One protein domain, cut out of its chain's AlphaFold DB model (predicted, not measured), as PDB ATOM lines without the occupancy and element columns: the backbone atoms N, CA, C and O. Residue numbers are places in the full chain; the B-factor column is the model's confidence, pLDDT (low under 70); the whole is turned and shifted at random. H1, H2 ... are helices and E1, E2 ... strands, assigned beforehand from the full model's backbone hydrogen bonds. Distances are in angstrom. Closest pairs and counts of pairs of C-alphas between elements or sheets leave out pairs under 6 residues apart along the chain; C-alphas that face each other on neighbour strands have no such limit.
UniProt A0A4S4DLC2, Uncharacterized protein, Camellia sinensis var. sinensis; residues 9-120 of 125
ATOM      1  N   SER A   9      28.150  58.068  -2.051       97.50
ATOM      2  CA  SER A   9      29.061  59.077  -2.588       97.50
ATOM      3  C   SER A   9      29.306  60.213  -1.604       97.50
ATOM      4  O   SER A   9      28.376  60.835  -1.080       97.50
ATOM      5  N   ILE A  10      30.584  60.514  -1.391       98.19
ATOM      6  CA  ILE A  10      31.048  61.656  -0.611       98.19
ATOM      7  C   ILE A  10      31.523  62.724  -1.598       98.19
ATOM      8  O   ILE A  10      32.466  62.513  -2.352       98.19
ATOM      9  N   ASN A  11      30.837  63.864  -1.625       97.25
ATOM     10  CA  ASN A  11      31.106  64.966  -2.546       97.25
ATOM     11  C   ASN A  11      31.752  66.086  -1.734       97.25
ATOM     12  O   ASN A  11      31.071  66.806  -1.000       97.25
ATOM     13  N   ALA A  12      33.075  66.158  -1.805       97.25
ATOM     14  CA  ALA A  12      33.877  67.103  -1.048       97.25
ATOM     15  C   ALA A  12      33.789  68.531  -1.613       97.25
ATOM     16  O   ALA A  12      33.641  68.727  -2.821       97.25
ATOM     17  N   GLY A  13      33.933  69.525  -0.731       96.38
ATOM     18  CA  GLY A  13      34.384  70.861  -1.121       96.38
ATOM     19  C   GLY A  13      35.848  70.851  -1.585       96.38
ATOM     20  O   GLY A  13      36.426  69.795  -1.853       96.38
ATOM     21  N   LEU A  14      36.481  72.021  -1.642       97.00
ATOM     22  CA  LEU A  14      37.918  72.115  -1.885       97.00
ATOM     23  C   LEU A  14      38.680  71.392  -0.771       97.00
ATOM     24  O   LEU A  14      38.630  71.803   0.389       97.00
ATOM     25  N   VAL A  15      39.395  70.327  -1.127       96.88
ATOM     26  CA  VAL A  15      40.179  69.549  -0.166       96.88
ATOM     27  C   VAL A  15      41.464  70.296   0.165       96.88
ATOM     28  O   VAL A  15      42.306  70.522  -0.704       96.88
ATOM     29  N   LEU A  16      41.611  70.655   1.434       95.19
ATOM     30  CA  LEU A  16      42.794  71.278   2.009       95.19
ATOM     31  C   LEU A  16      43.353  70.399   3.126       95.19
ATOM     32  O   LEU A  16      42.743  69.424   3.555       95.19
ATOM     33  N   GLY A  17      44.548  70.734   3.582       92.25
ATOM     34  CA  GLY A  17      45.245  70.004   4.629       92.25
ATOM     35  C   GLY A  17      46.753  70.073   4.422       92.25
ATOM     36  O   GLY A  17      47.217  70.670   3.441       92.25
ATOM     37  N   PRO A  18      47.533  69.449   5.315       90.44
ATOM     38  CA  PRO A  18      48.988  69.490   5.252       90.44
ATOM     39  C   PRO A  18      49.515  69.062   3.874       90.44
ATOM     40  O   PRO A  18      49.327  67.926   3.439       90.44
ATOM     41  N   ALA A  19      50.171  69.995   3.178       87.50
ATOM     42  CA  ALA A  19      50.785  69.813   1.860       87.50
ATOM     43  C   ALA A  19      49.854  69.347   0.713       87.50
ATOM     44  O   ALA A  19      50.359  69.001  -0.353       87.50
ATOM     45  N   ILE A  20      48.521  69.350   0.865       93.25
ATOM     46  CA  ILE A  20      47.601  68.860  -0.186       93.25
ATOM     47  C   ILE A  20      47.703  69.704  -1.455       93.25
ATOM     48  O   ILE A  20      47.967  69.168  -2.534       93.25
ATOM     49  N   ALA A  21      47.561  71.022  -1.310       92.31
ATOM     50  CA  ALA A  21      47.633  71.951  -2.429       92.31
ATOM     51  C   ALA A  21      49.028  71.950  -3.077       92.31
ATOM     52  O   ALA A  21      49.145  71.962  -4.294       92.31
ATOM     53  N   GLN A  22      50.094  71.845  -2.277       91.50
ATOM     54  CA  GLN A  22      51.475  71.804  -2.776       91.50
ATOM     55  C   GLN A  22      51.796  70.513  -3.543       91.50
ATOM     56  O   GLN A  22      52.530  70.554  -4.526       91.50
ATOM     57  N   LYS A  23      51.248  69.370  -3.109       93.50
ATOM     58  CA  LYS A  23      51.437  68.077  -3.784       93.50
ATOM     59  C   LYS A  23      50.602  67.948  -5.056       93.50
ATOM     60  O   LYS A  23      51.045  67.296  -5.993       93.50
ATOM     61  N   ASN A  24      49.413  68.553  -5.094       92.38
ATOM     62  CA  ASN A  24      48.482  68.458  -6.223       92.38
ATOM     63  C   ASN A  24      48.017  69.842  -6.720       92.38
ATOM     64  O   ASN A  24      46.812  70.099  -6.805       92.38
ATOM     65  N   PRO A  25      48.948  70.740  -7.091       94.12
ATOM     66  CA  PRO A  25      48.632  72.143  -7.353       94.12
ATOM     67  C   PRO A  25      47.699  72.325  -8.547       94.12
ATOM     68  O   PRO A  25      46.827  73.186  -8.523       94.12
ATOM     69  N   GLN A  26      47.824  71.479  -9.572       95.06
ATOM     70  CA  GLN A  26      46.964  71.528 -10.755       95.06
ATOM     71  C   GLN A  26      45.496  71.235 -10.419       95.06
ATOM     72  O   GLN A  26      44.607  71.917 -10.922       95.06
ATOM     73  N   VAL A  27      45.236  70.262  -9.539       93.44
ATOM     74  CA  VAL A  27      43.873  69.890  -9.125       93.44
ATOM     75  C   VAL A  27      43.250  71.009  -8.297       93.44
ATOM     76  O   VAL A  27      42.126  71.429  -8.569       93.44
ATOM     77  N   THR A  28      44.002  71.543  -7.331       95.38
ATOM     78  CA  THR A  28      43.577  72.687  -6.517       95.38
ATOM     79  C   THR A  28      43.277  73.908  -7.388       95.38
ATOM     80  O   THR A  28      42.208  74.501  -7.260       95.38
ATOM     81  N   MET A  29      44.167  74.253  -8.323       95.12
ATOM     82  CA  MET A  29      43.962  75.380  -9.236       95.12
ATOM     83  C   MET A  29      42.766  75.166 -10.165       95.12
ATOM     84  O   MET A  29      42.001  76.101 -10.385       95.12
ATOM     85  N   SER A  30      42.556  73.944 -10.670       95.25
ATOM     86  CA  SER A  30      41.395  73.624 -11.505       95.25
ATOM     87  C   SER A  30      40.079  73.797 -10.747       95.25
ATOM     88  O   SER A  30      39.137  74.347 -11.309       95.25
ATOM     89  N   TYR A  31      40.012  73.383  -9.476       94.75
ATOM     90  CA  TYR A  31      38.833  73.609  -8.635       94.75
ATOM     91  C   TYR A  31      38.543  75.111  -8.473       94.75
ATOM     92  O   TYR A  31      37.393  75.548  -8.489       94.75
ATOM     93  N   LEU A  32      39.597  75.918  -8.340       95.56
ATOM     94  CA  LEU A  32      39.503  77.347  -8.050       95.56
ATOM     95  C   LEU A  32      39.231  78.232  -9.272       95.56
ATOM     96  O   LEU A  32      39.007  79.427  -9.102       95.56
ATOM     97  N   GLN A  33      39.151  77.677 -10.484       95.19
ATOM     98  CA  GLN A  33      38.788  78.444 -11.686       95.19
ATOM     99  C   GLN A  33      37.418  79.135 -11.561       95.19
ATOM    100  O   GLN A  33      37.218  80.207 -12.122       95.19
ATOM    101  N   GLY A  34      36.492  78.559 -10.786       94.19
ATOM    102  CA  GLY A  34      35.184  79.151 -10.485       94.19
ATOM    103  C   GLY A  34      35.107  79.892  -9.146       94.19
ATOM    104  O   GLY A  34      34.007  80.233  -8.715       94.19
ATOM    105  N   ALA A  35      36.227  80.106  -8.444       94.44
ATOM    106  CA  ALA A  35      36.222  80.543  -7.045       94.44
ATOM    107  C   ALA A  35      35.517  81.883  -6.816       94.44
ATOM    108  O   ALA A  35      34.741  81.982  -5.871       94.44
ATOM    109  N   ALA A  36      35.718  82.877  -7.689       92.69
ATOM    110  CA  ALA A  36      35.060  84.181  -7.568       92.69
ATOM    111  C   ALA A  36      33.525  84.051  -7.598       92.69
ATOM    112  O   ALA A  36      32.840  84.512  -6.689       92.69
ATOM    113  N   GLN A  37      32.991  83.312  -8.577       95.25
ATOM    114  CA  GLN A  37      31.554  83.060  -8.688       95.25
ATOM    115  C   GLN A  37      31.031  82.206  -7.525       95.25
ATOM    116  O   GLN A  37      29.928  82.445  -7.034       95.25
ATOM    117  N   MET A  38      31.787  81.198  -7.079       96.19
ATOM    118  CA  MET A  38      31.401  80.369  -5.932       96.19
ATOM    119  C   MET A  38      31.354  81.180  -4.631       96.19
ATOM    120  O   MET A  38      30.451  80.975  -3.820       96.19
ATOM    121  N   TYR A  39      32.300  82.102  -4.448       94.62
ATOM    122  CA  TYR A  39      32.394  82.997  -3.299       94.62
ATOM    123  C   TYR A  39      31.199  83.958  -3.241       94.62
ATOM    124  O   TYR A  39      30.461  83.945  -2.258       94.62
ATOM    125  N   GLU A  40      30.926  84.688  -4.326       92.81
ATOM    126  CA  GLU A  40      29.780  85.610  -4.422       92.81
ATOM    127  C   GLU A  40      28.430  84.892  -4.263       92.81
ATOM    128  O   GLU A  40      27.465  85.438  -3.729       92.81
ATOM    129  N   ASN A  41      28.348  83.630  -4.697       93.81
ATOM    130  CA  ASN A  41      27.146  82.822  -4.526       93.81
ATOM    131  C   ASN A  41      27.015  82.163  -3.147       93.81
ATOM    132  O   ASN A  41      25.975  81.545  -2.907       93.81
ATOM    133  N   GLY A  42      28.018  82.264  -2.269       93.31
ATOM    134  CA  GLY A  42      28.014  81.629  -0.947       93.31
ATOM    135  C   GLY A  42      28.043  80.097  -1.001       93.31
ATOM    136  O   GLY A  42      27.409  79.423  -0.182       93.31
ATOM    137  N   VAL A  43      28.730  79.542  -2.007       95.88
ATOM    138  CA  VAL A  43      28.882  78.092  -2.241       95.88
ATOM    139  C   VAL A  43      30.340  77.634  -2.305       95.88
ATOM    140  O   VAL A  43      30.595  76.451  -2.522       95.88
ATOM    141  N   LEU A  44      31.311  78.530  -2.106       97.12
ATOM    142  CA  LEU A  44      32.710  78.134  -1.970       97.12
ATOM    143  C   LEU A  44      32.900  77.441  -0.617       97.12
ATOM    144  O   LEU A  44      32.844  78.081   0.427       97.12
ATOM    145  N   ALA A  45      33.105  76.128  -0.632       97.12
ATOM    146  CA  ALA A  45      33.279  75.329   0.574       97.12
ATOM    147  C   ALA A  45      34.628  74.617   0.577       97.12
ATOM    148  O   ALA A  45      35.120  74.200  -0.472       97.12
ATOM    149  N   ILE A  46      35.196  74.450   1.767       97.31
ATOM    150  CA  ILE A  46      36.465  73.762   1.988       97.31
ATOM    151  C   ILE A  46      36.271  72.584   2.946       97.31
ATOM    152  O   ILE A  46      35.351  72.565   3.772       97.31
ATOM    153  N   VAL A  47      37.141  71.587   2.823       97.62
ATOM    154  CA  VAL A  47      37.167  70.418   3.698       97.62
ATOM    155  C   VAL A  47      38.603  70.067   4.066       97.62
ATOM    156  O   VAL A  47      39.481  70.071   3.207       97.62
ATOM    157  N   ASP A  48      38.844  69.757   5.338       96.50
ATOM    158  CA  ASP A  48      40.126  69.193   5.763       96.50
ATOM    159  C   ASP A  48      40.245  67.727   5.316       96.50
ATOM    160  O   ASP A  48      39.288  66.955   5.417       96.50
ATOM    161  N   VAL A  49      41.418  67.331   4.829       96.06
ATOM    162  CA  VAL A  49      41.670  65.984   4.303       96.06
ATOM    163  C   VAL A  49      41.484  64.889   5.351       96.06
ATOM    164  O   VAL A  49      40.978  63.819   5.016       96.06
ATOM    165  N   ASN A  50      41.832  65.142   6.616       96.00
ATOM    166  CA  ASN A  50      41.660  64.149   7.673       96.00
ATOM    167  C   ASN A  50      40.176  63.978   7.996       96.00
ATOM    168  O   ASN A  50      39.703  62.853   8.134       96.00
ATOM    169  N   PHE A  51      39.426  65.082   8.031       96.88
ATOM    170  CA  PHE A  51      37.973  65.029   8.180       96.88
ATOM    171  C   PHE A  51      37.303  64.300   7.005       96.88
ATOM    172  O   PHE A  51      36.413  63.479   7.211       96.88
ATOM    173  N   LEU A  52      37.754  64.538   5.770       97.56
ATOM    174  CA  LEU A  52      37.253  63.820   4.598       97.56
ATOM    175  C   LEU A  52      37.531  62.311   4.690       97.56
ATOM    176  O   LEU A  52      36.655  61.511   4.357       97.56
ATOM    177  N   ALA A  53      38.725  61.913   5.133       97.06
ATOM    178  CA  ALA A  53      39.073  60.509   5.324       97.06
ATOM    179  C   ALA A  53      38.185  59.843   6.391       97.06
ATOM    180  O   ALA A  53      37.600  58.796   6.119       97.06
ATOM    181  N   ASP A  54      38.010  60.491   7.547       97.25
ATOM    182  CA  ASP A  54      37.130  60.027   8.629       97.25
ATOM    183  C   ASP A  54      35.685  59.828   8.142       97.25
ATOM    184  O   ASP A  54      35.086  58.774   8.340       97.25
ATOM    185  N   VAL A  55      35.144  60.793   7.392       97.50
ATOM    186  CA  VAL A  55      33.797  60.692   6.808       97.50
ATOM    187  C   VAL A  55      33.659  59.494   5.868       97.50
ATOM    188  O   VAL A  55      32.613  58.847   5.874       97.50
ATOM    189  N   ASN A  56      34.677  59.189   5.058       97.62
ATOM    190  CA  ASN A  56      34.632  58.025   4.170       97.62
ATOM    191  C   ASN A  56      34.612  56.711   4.962       97.62
ATOM    192  O   ASN A  56      33.854  55.812   4.605       97.62
ATOM    193  N   ILE A  57      35.393  56.615   6.044       97.44
ATOM    194  CA  ILE A  57      35.412  55.440   6.927       97.44
ATOM    195  C   ILE A  57      34.044  55.262   7.589       97.44
ATOM    196  O   ILE A  57      33.419  54.216   7.429       97.44
ATOM    197  N   ARG A  58      33.510  56.311   8.225       96.56
ATOM    198  CA  ARG A  58      32.187  56.264   8.873       96.56
ATOM    199  C   ARG A  58      31.072  55.916   7.899       96.56
ATOM    200  O   ARG A  58      30.190  55.129   8.225       96.56
ATOM    201  N   ALA A  59      31.108  56.492   6.695       96.19
ATOM    202  CA  ALA A  59      30.126  56.193   5.661       96.19
ATOM    203  C   ALA A  59      30.190  54.728   5.211       96.19
ATOM    204  O   ALA A  59      29.168  54.151   4.871       96.19
ATOM    205  N   PHE A  60      31.377  54.128   5.194       95.44
ATOM    206  CA  PHE A  60      31.539  52.722   4.850       95.44
ATOM    207  C   PHE A  60      31.070  51.783   5.973       95.44
ATOM    208  O   PHE A  60      30.471  50.744   5.696       95.44
ATOM    209  N   GLU A  61      31.323  52.139   7.233       95.25
ATOM    210  CA  GLU A  61      30.996  51.310   8.400       95.25
ATOM    211  C   GLU A  61      29.507  51.357   8.781       95.25
ATOM    212  O   GLU A  61      28.929  50.340   9.181       95.25
ATOM    213  N   ASP A  62      28.855  52.513   8.630       94.06
ATOM    214  CA  ASP A  62      27.433  52.671   8.926       94.06
ATOM    215  C   ASP A  62      26.565  52.116   7.786       94.06
ATOM    216  O   ASP A  62      26.394  52.721   6.726       94.06
ATOM    217  N   ARG A  63      25.939  50.961   8.042       91.56
ATOM    218  CA  ARG A  63      25.045  50.266   7.098       91.56
ATOM    219  C   ARG A  63      23.788  51.057   6.721       91.56
ATOM    220  O   ARG A  63      23.124  50.686   5.755       91.56
ATOM    221  N   SER A  64      23.432  52.094   7.479       91.75
ATOM    222  CA  SER A  64      22.283  52.962   7.190       91.75
ATOM    223  C   SER A  64      22.594  54.047   6.152       91.75
ATOM    224  O   SER A  64      21.683  54.706   5.637       91.75
ATOM    225  N   THR A  65      23.872  54.235   5.814       94.81
ATOM    226  CA  THR A  65      24.292  55.210   4.814       94.81
ATOM    227  C   THR A  65      23.791  54.831   3.424       94.81
ATOM    228  O   THR A  65      23.727  53.672   3.020       94.81
ATOM    229  N   CYS A  66      23.391  55.847   2.664       94.56
ATOM    230  CA  CYS A  66      22.897  55.666   1.303       94.56
ATOM    231  C   CYS A  66      23.050  56.954   0.496       94.56
ATOM    232  O   CYS A  66      23.086  58.050   1.056       94.56
ATOM    233  N   GLY A  67      23.084  56.862  -0.831       95.06
ATOM    234  CA  GLY A  67      23.046  58.030  -1.712       95.06
ATOM    235  C   GLY A  67      24.250  58.959  -1.539       95.06
ATOM    236  O   GLY A  67      25.388  58.509  -1.503       95.06
ATOM    237  N   ARG A  68      24.007  60.275  -1.475       97.25
ATOM    238  CA  ARG A  68      25.062  61.303  -1.546       97.25
ATOM    239  C   ARG A  68      25.191  62.109  -0.258       97.25
ATOM    240  O   ARG A  68      24.174  62.393   0.383       97.25
ATOM    241  N   TYR A  69      26.413  62.518   0.062       97.88
ATOM    242  CA  TYR A  69      26.768  63.415   1.160       97.88
ATOM    243  C   TYR A  69      27.603  64.574   0.617       97.88
ATOM    244  O   TYR A  69      28.485  64.362  -0.214       97.88
ATOM    245  N   PHE A  70      27.322  65.794   1.071       97.50
ATOM    246  CA  PHE A  70      28.175  66.958   0.827       97.50
ATOM    247  C   PHE A  70      29.127  67.101   2.008       97.50
ATOM    248  O   PHE A  70      28.663  67.246   3.138       97.50
ATOM    249  N   CYS A  71      30.428  67.007   1.750       98.12
ATOM    250  CA  CYS A  71      31.471  66.962   2.767       98.12
ATOM    251  C   CYS A  71      32.280  68.259   2.754       98.12
ATOM    252  O   CYS A  71      33.124  68.485   1.890       98.12
ATOM    253  N   PHE A  72      31.977  69.122   3.713       97.31
ATOM    254  CA  PHE A  72      32.708  70.347   3.990       97.31
ATOM    255  C   PHE A  72      32.543  70.687   5.466       97.31
ATOM    256  O   PHE A  72      31.507  70.373   6.060       97.31
ATOM    257  N   ASN A  73      33.558  71.321   6.043       93.31
ATOM    258  CA  ASN A  73      33.542  71.795   7.426       93.31
ATOM    259  C   ASN A  73      33.545  73.326   7.514       93.31
ATOM    260  O   ASN A  73      33.369  73.869   8.602       93.31
ATOM    261  N   LYS A  74      33.714  74.025   6.384       95.19
ATOM    262  CA  LYS A  74      33.733  75.485   6.350       95.19
ATOM    263  C   LYS A  74      33.293  76.041   4.999       95.19
ATOM    264  O   LYS A  74      33.659  75.511   3.950       95.19
ATOM    265  N   ILE A  75      32.512  77.116   5.044       95.88
ATOM    266  CA  ILE A  75      32.126  77.920   3.883       95.88
ATOM    267  C   ILE A  75      32.990  79.184   3.881       95.88
ATOM    268  O   ILE A  75      33.289  79.750   4.930       95.88
ATOM    269  N   VAL A  76      33.421  79.599   2.696       96.19
ATOM    270  CA  VAL A  76      34.145  80.844   2.457       96.19
ATOM    271  C   VAL A  76      33.155  81.822   1.846       96.19
ATOM    272  O   VAL A  76      32.847  81.753   0.658       96.19
ATOM    273  N   ASN A  77      32.613  82.694   2.684       93.94
ATOM    274  CA  ASN A  77      31.582  83.668   2.324       93.94
ATOM    275  C   ASN A  77      31.853  85.072   2.877       93.94
ATOM    276  O   ASN A  77      31.073  85.985   2.622       93.94
ATOM    277  N   SER A  78      32.936  85.252   3.628       93.44
ATOM    278  CA  SER A  78      33.400  86.555   4.084       93.44
ATOM    279  C   SER A  78      34.792  86.843   3.546       93.44
ATOM    280  O   SER A  78      35.559  85.935   3.205       93.44
ATOM    281  N   GLU A  79      35.130  88.127   3.501       92.75
ATOM    282  CA  GLU A  79      36.421  88.586   3.002       92.75
ATOM    283  C   GLU A  79      37.568  88.028   3.849       92.75
ATOM    284  O   GLU A  79      38.569  87.555   3.313       92.75
ATOM    285  N   GLN A  80      37.387  87.990   5.170       92.12
ATOM    286  CA  GLN A  80      38.357  87.427   6.105       92.12
ATOM    287  C   GLN A  80      38.622  85.951   5.805       92.12
ATOM    288  O   GLN A  80      39.761  85.495   5.895       92.12
ATOM    289  N   GLU A  81      37.587  85.189   5.449       93.81
ATOM    290  CA  GLU A  81      37.745  83.777   5.114       93.81
ATOM    291  C   GLU A  81      38.369  83.563   3.735       93.81
ATOM    292  O   GLU A  81      39.156  82.630   3.563       93.81
ATOM    293  N   ALA A  82      38.095  84.448   2.775       93.38
ATOM    294  CA  ALA A  82      38.753  84.428   1.473       93.38
ATOM    295  C   ALA A  82      40.254  84.746   1.589       93.38
ATOM    296  O   ALA A  82      41.073  84.069   0.965       93.38
ATOM    297  N   VAL A  83      40.624  85.716   2.432       93.06
ATOM    298  CA  VAL A  83      42.025  86.050   2.739       93.06
ATOM    299  C   VAL A  83      42.735  84.861   3.381       93.06
ATOM    300  O   VAL A  83      43.758  84.421   2.862       93.06
ATOM    301  N   LYS A  84      42.158  84.266   4.435       92.75
ATOM    302  CA  LYS A  84      42.727  83.070   5.084       92.75
ATOM    303  C   LYS A  84      42.890  81.907   4.105       92.75
ATOM    304  O   LYS A  84      43.883  81.181   4.163       92.75
ATOM    305  N   LEU A  85      41.925  81.713   3.201       94.69
ATOM    306  CA  LEU A  85      42.029  80.705   2.149       94.69
ATOM    307  C   LEU A  85      43.221  80.999   1.228       94.69
ATOM    308  O   LEU A  85      44.036  80.106   1.002       94.69
ATOM    309  N   ALA A  86      43.347  82.229   0.728       93.62
ATOM    310  CA  ALA A  86      44.449  82.621  -0.148       93.62
ATOM    311  C   ALA A  86      45.817  82.451   0.535       93.62
ATOM    312  O   ALA A  86      46.727  81.882  -0.064       93.62
ATOM    313  N   GLU A  87      45.943  82.841   1.805       92.06
ATOM    314  CA  GLU A  87      47.154  82.629   2.608       92.06
ATOM    315  C   GLU A  87      47.497  81.140   2.749       92.06
ATOM    316  O   GLU A  87      48.645  80.748   2.534       92.06
ATOM    317  N   SER A  88      46.502  80.288   3.030       92.19
ATOM    318  CA  SER A  88      46.700  78.833   3.148       92.19
ATOM    319  C   SER A  88      47.142  78.161   1.843       92.19
ATOM    320  O   SER A  88      47.693  77.059   1.861       92.19
ATOM    321  N   LEU A  89      46.896  78.822   0.711       94.00
ATOM    322  CA  LEU A  89      47.238  78.357  -0.627       94.00
ATOM    323  C   LEU A  89      48.536  78.970  -1.157       94.00
ATOM    324  O   LEU A  89      48.933  78.654  -2.276       94.00
ATOM    325  N   SER A  90      49.231  79.803  -0.383       90.88
ATOM    326  CA  SER A  90      50.515  80.366  -0.795       90.88
ATOM    327  C   SER A  90      51.571  79.263  -1.022       90.88
ATOM    328  O   SER A  90      51.657  78.314  -0.233       90.88
ATOM    329  N   PRO A  91      52.384  79.336  -2.098       90.69
ATOM    330  CA  PRO A  91      52.468  80.417  -3.091       90.69
ATOM    331  C   PRO A  91      51.550  80.243  -4.317       90.69
ATOM    332  O   PRO A  91      51.629  81.045  -5.245       90.69
ATOM    333  N   LEU A  92      50.701  79.209  -4.363       90.38
ATOM    334  CA  LEU A  92      49.835  78.914  -5.520       90.38
ATOM    335  C   LEU A  92      48.859  80.049  -5.809       90.38
ATOM    336  O   LEU A  92      48.609  80.378  -6.966       90.38
ATOM    337  N   ILE A  93      48.336  80.653  -4.747       90.38
ATOM    338  CA  ILE A  93      47.603  81.910  -4.795       90.38
ATOM    339  C   ILE A  93      48.337  82.876  -3.888       90.38
ATOM    340  O   ILE A  93      48.660  82.554  -2.749       90.38
ATOM    341  N   SER A  94      48.620  84.058  -4.417       87.56
ATOM    342  CA  SER A  94      49.315  85.110  -3.688       87.56
ATOM    343  C   SER A  94      48.404  86.318  -3.571       87.56
ATOM    344  O   SER A  94      47.823  86.767  -4.561       87.56
ATOM    345  N   LEU A  95      48.286  86.849  -2.357       87.44
ATOM    346  CA  LEU A  95      47.632  88.129  -2.127       87.44
ATOM    347  C   LEU A  95      48.577  89.274  -2.520       87.44
ATOM    348  O   LEU A  95      49.799  89.138  -2.397       87.44
ATOM    349  N   PRO A  96      48.039  90.420  -2.969       85.81
ATOM    350  CA  PRO A  96      48.833  91.627  -3.138       85.81
ATOM    351  C   PRO A  96      49.561  91.987  -1.828       85.81
ATOM    352  O   PRO A  96      48.946  91.907  -0.764       85.81
ATOM    353  N   PRO A  97      50.816  92.477  -1.873       77.69
ATOM    354  CA  PRO A  97      51.610  92.788  -0.674       77.69
ATOM    355  C   PRO A  97      50.990  93.804   0.300       77.69
ATOM    356  O   PRO A  97      51.486  93.972   1.408       77.69
ATOM    357  N   ARG A  98      49.952  94.531  -0.128       81.38
ATOM    358  CA  ARG A  98      49.242  95.561   0.646       81.38
ATOM    359  C   ARG A  98      47.730  95.329   0.656       81.38
ATOM    360  O   ARG A  98      46.964  96.285   0.637       81.38
ATOM    361  N   TYR A  99      47.294  94.073   0.572       82.50
ATOM    362  CA  TYR A  99      45.873  93.775   0.686       82.50
ATOM    363  C   TYR A  99      45.400  94.045   2.118       82.50
ATOM    364  O   TYR A  99      45.888  93.427   3.061       82.50
ATOM    365  N   GLU A 100      44.439  94.952   2.272       80.62
ATOM    366  CA  GLU A 100      43.787  95.243   3.547       80.62
ATOM    367  C   GLU A 100      42.351  94.723   3.499       80.62
ATOM    368  O   GLU A 100      41.575  95.106   2.624       80.62
ATOM    369  N   CYS A 101      42.005  93.841   4.440       81.38
ATOM    370  CA  CYS A 101      40.650  93.320   4.570       81.38
ATOM    371  C   CYS A 101      39.714  94.450   5.020       81.38
ATOM    372  O   CYS A 101      39.798  94.906   6.160       81.38
ATOM    373  N   GLN A 102      38.811  94.883   4.142       79.44
ATOM    374  CA  GLN A 102      37.916  96.017   4.404       79.44
ATOM    375  C   GLN A 102      36.678  95.637   5.228       79.44
ATOM    376  O   GLN A 102      35.945  96.513   5.677       79.44
ATOM    377  N   GLY A 103      36.445  94.342   5.447       70.00
ATOM    378  CA  GLY A 103      35.307  93.849   6.213       70.00
ATOM    379  C   GLY A 103      33.996  93.947   5.441       70.00
ATOM    380  O   GLY A 103      32.979  94.331   6.013       70.00
ATOM    381  N   ARG A 104      34.026  93.621   4.142       71.12
ATOM    382  CA  ARG A 104      32.828  93.605   3.286       71.12
ATOM    383  C   ARG A 104      31.747  92.645   3.797       71.12
ATOM    384  O   ARG A 104      32.025  91.720   4.559       71.12
ATOM    385  N   GLU A 105      30.515  92.878   3.333       74.81
ATOM    386  CA  GLU A 105      29.339  92.068   3.663       74.81
ATOM    387  C   GLU A 105      29.571  90.569   3.430       74.81
ATOM    388  O   GLU A 105      30.206  90.147   2.463       74.81
ATOM    389  N   VAL A 106      29.024  89.769   4.344       87.00
ATOM    390  CA  VAL A 106      29.068  88.308   4.299       87.00
ATOM    391  C   VAL A 106      28.026  87.805   3.302       87.00
ATOM    392  O   VAL A 106      26.838  88.105   3.430       87.00
ATOM    393  N   TYR A 107      28.448  86.993   2.334       90.12
ATOM    394  CA  TYR A 107      27.532  86.347   1.402       90.12
ATOM    395  C   TYR A 107      26.706  85.260   2.103       90.12
ATOM    396  O   TYR A 107      27.196  84.493   2.936       90.12
ATOM    397  N   ALA A 108      25.423  85.169   1.752       90.38
ATOM    398  CA  ALA A 108      24.524  84.187   2.345       90.38
ATOM    399  C   ALA A 108      24.969  82.752   2.021       90.38
ATOM    400  O   ALA A 108      25.139  82.392   0.856       90.38
ATOM    401  N   GLU A 109      25.095  81.910   3.046       90.75
ATOM    402  CA  GLU A 109      25.436  80.496   2.884       90.75
ATOM    403  C   GLU A 109      24.286  79.730   2.223       90.75
ATOM    404  O   GLU A 109      23.164  79.684   2.740       90.75
ATOM    405  N   LYS A 110      24.558  79.089   1.081       93.31
ATOM    406  CA  LYS A 110      23.542  78.311   0.347       93.31
ATOM    407  C   LYS A 110      23.718  76.800   0.475       93.31
ATOM    408  O   LYS A 110      22.776  76.047   0.216       93.31
ATOM    409  N   LEU A 111      24.899  76.336   0.879       94.62
ATOM    410  CA  LEU A 111      25.179  74.912   1.049       94.62
ATOM    411  C   LEU A 111      24.651  74.386   2.385       94.62
ATOM    412  O   LEU A 111      24.652  75.072   3.401       94.62
ATOM    413  N   ARG A 112      24.201  73.126   2.389       94.31
ATOM    414  CA  ARG A 112      23.741  72.426   3.595       94.31
ATOM    415  C   ARG A 112      24.340  71.028   3.647       94.31
ATOM    416  O   ARG A 112      24.214  70.266   2.693       94.31
ATOM    417  N   ASN A 113      24.904  70.664   4.792       95.44
ATOM    418  CA  ASN A 113      25.511  69.357   5.056       95.44
ATOM    419  C   ASN A 113      24.803  68.598   6.198       95.44
ATOM    420  O   ASN A 113      25.379  67.702   6.797       95.44
ATOM    421  N   LYS A 114      23.517  68.874   6.472       95.12
ATOM    422  CA  LYS A 114      22.754  68.239   7.575       95.12
ATOM    423  C   LYS A 114      22.862  66.709   7.619       95.12
ATOM    424  O   LYS A 114      22.886  66.122   8.692       95.12
ATOM    425  N   LYS A 115      22.896  66.058   6.452       95.19
ATOM    426  CA  LYS A 115      23.033  64.600   6.343       95.19
ATOM    427  C   LYS A 115      24.421  64.110   6.777       95.19
ATOM    428  O   LYS A 115      24.513  63.064   7.402       95.19
ATOM    429  N   LEU A 116      25.467  64.878   6.467       96.06
ATOM    430  CA  LEU A 116      26.828  64.637   6.941       96.06
ATOM    431  C   LEU A 116      26.903  64.783   8.460       96.06
ATOM    432  O   LEU A 116      27.418  63.890   9.114       96.06
ATOM    433  N   ASN A 117      26.337  65.856   9.016       94.94
ATOM    434  CA  ASN A 117      26.397  66.100  10.461       94.94
ATOM    435  C   ASN A 117      25.765  64.945  11.243       94.94
ATOM    436  O   ASN A 117      26.367  64.460  12.188       94.94
ATOM    437  N   LYS A 118      24.632  64.405  10.775       94.44
ATOM    438  CA  LYS A 118      24.023  63.205  11.372       94.44
ATOM    439  C   LYS A 118      24.946  61.984  11.367       94.44
ATOM    440  O   LYS A 118      24.955  61.243  12.341       94.44
ATOM    441  N   LEU A 119      25.700  61.774  10.286       93.94
ATOM    442  CA  LEU A 119      26.662  60.670  10.188       93.94
ATOM    443  C   LEU A 119      27.823  60.847  11.178       93.94
ATOM    444  O   LEU A 119      28.267  59.878  11.782       93.94
ATOM    445  N   VAL A 120      28.301  62.082  11.354       92.00
ATOM    446  CA  VAL A 120      29.437  62.400  12.235       92.00
ATOM    447  C   VAL A 120      29.028  62.439  13.716       92.00
ATOM    448  O   VAL A 120      29.784  61.994  14.575       92.00
TER     449      VAL A 120
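Overview. This is residues 9 to 120 of the 125 residues of an uncharacterized protein of Camellia sinensis var. sinensis (UniProt A0A4S4DLC2). Two small pairs of parallel strands, E1 with E4 and E2 with E3, follow one another as a narrow, kinked ribbon, E1 running on into E2 at 72 degrees. H4 and H6 cover one face of the pair E1 and E4, H2 packs on E2 from the opposite side, and H5 with a wide loop in residues 89 to 113 makes the far end before that loop returns to H6. The printed part has 112 residues with six named helices and four named strands, in the order E1, E2, H1, H2, H3, E3, H4, E4, H5, H6, and its class is mixed, helices and strands. Each sheet has two strands, in the orders E1, E4 and E2, E3, and each is parallel. The whole is compact, with a radius of gyration of the C-alphas of 15.1 A, yet elongated in outline, spanning 52 by 32 by 19 A.

Arrangement. Begin with E1, residues 9 to 12, and set it beside its parallel neighbour E4, residues 67 to 71, at 18 degrees; N 11 and O 69 are 2.8 A apart and N 71 and O 11 are 2.8 A apart, both within hydrogen-bond range. Across a break of one residue E1 runs on into E2, residues 14 to 16, at 72 degrees. E2 is the parallel neighbour of E3, residues 45 to 48, at 31 degrees, with N 16 and O 47 at 2.8 A. Between these two strands look for H1, residues 20 to 23, H2, residues 25 to 32, and H3, residues 35 to 40, which complete a strand-helix-strand unit, two parallel neighbour strands with helices between them. The closest C-alphas of E2 and H2 are those of Leu 14 and Tyr 31, 7.0 A apart. H1 and H2 are close but not clearly touching, with Ala 21 and Thr 28 closest, their C-alphas 5.8 A apart. H2 and H3 meet only through their link. Next comes H4, residues 49 to 61, whose closest C-alpha pair with E1 is Asn 56 and Ile 10, at 7.0 A. With its residues 55 to 59 alone, H4 touches H6, residues 114 to 120, about perpendicular at 83 degrees; their closest C-alphas, those of Val 55 and Val 120, are 7.2 A apart. H6 also comes near E4, the closest C-alphas being those of Leu 116 and Tyr 69, 5.9 A apart. H5, residues 79 to 88, touches no helix, and it is only just apart from H3, with closest C-alphas at 8.1 A. Every O i to N i+4 pair is within hydrogen-bond range in H2, H3, H4, H5 and H6, while H1 is too short for such a pair.

Along the chain. Find C-alpha 9 at (29.061, 59.077, -2.588), where E1 begins its 9.5 A; E2 then takes 6.3 A and H1 5.3 A. H2 measures 10.5 A, H3 8.6 A and E3 10.6 A from first to last C-alpha. At C-alpha 49, (41.670, 65.984, 4.303), H4 sets out on its 18.6 A. E4 follows with 13.1 A and H5 with 14.2 A. H6, 10.0 A long, ends at C-alpha 120, (29.437, 62.400, 12.235).

Size, cuts and confidence. The two C-alphas farthest apart are those of Arg 63 and Arg 98, at 51.8 A. The printed part has no cut. The link from H5 to H6 is long, with 25 residues; the link from E4 to H5 is short, and its residues 74 to 75 pair antiparallel with residues 45 to 46 of E3. The other links are tight. The mean pLDDT of the printed part is 92.9, and no printed residue is under 70.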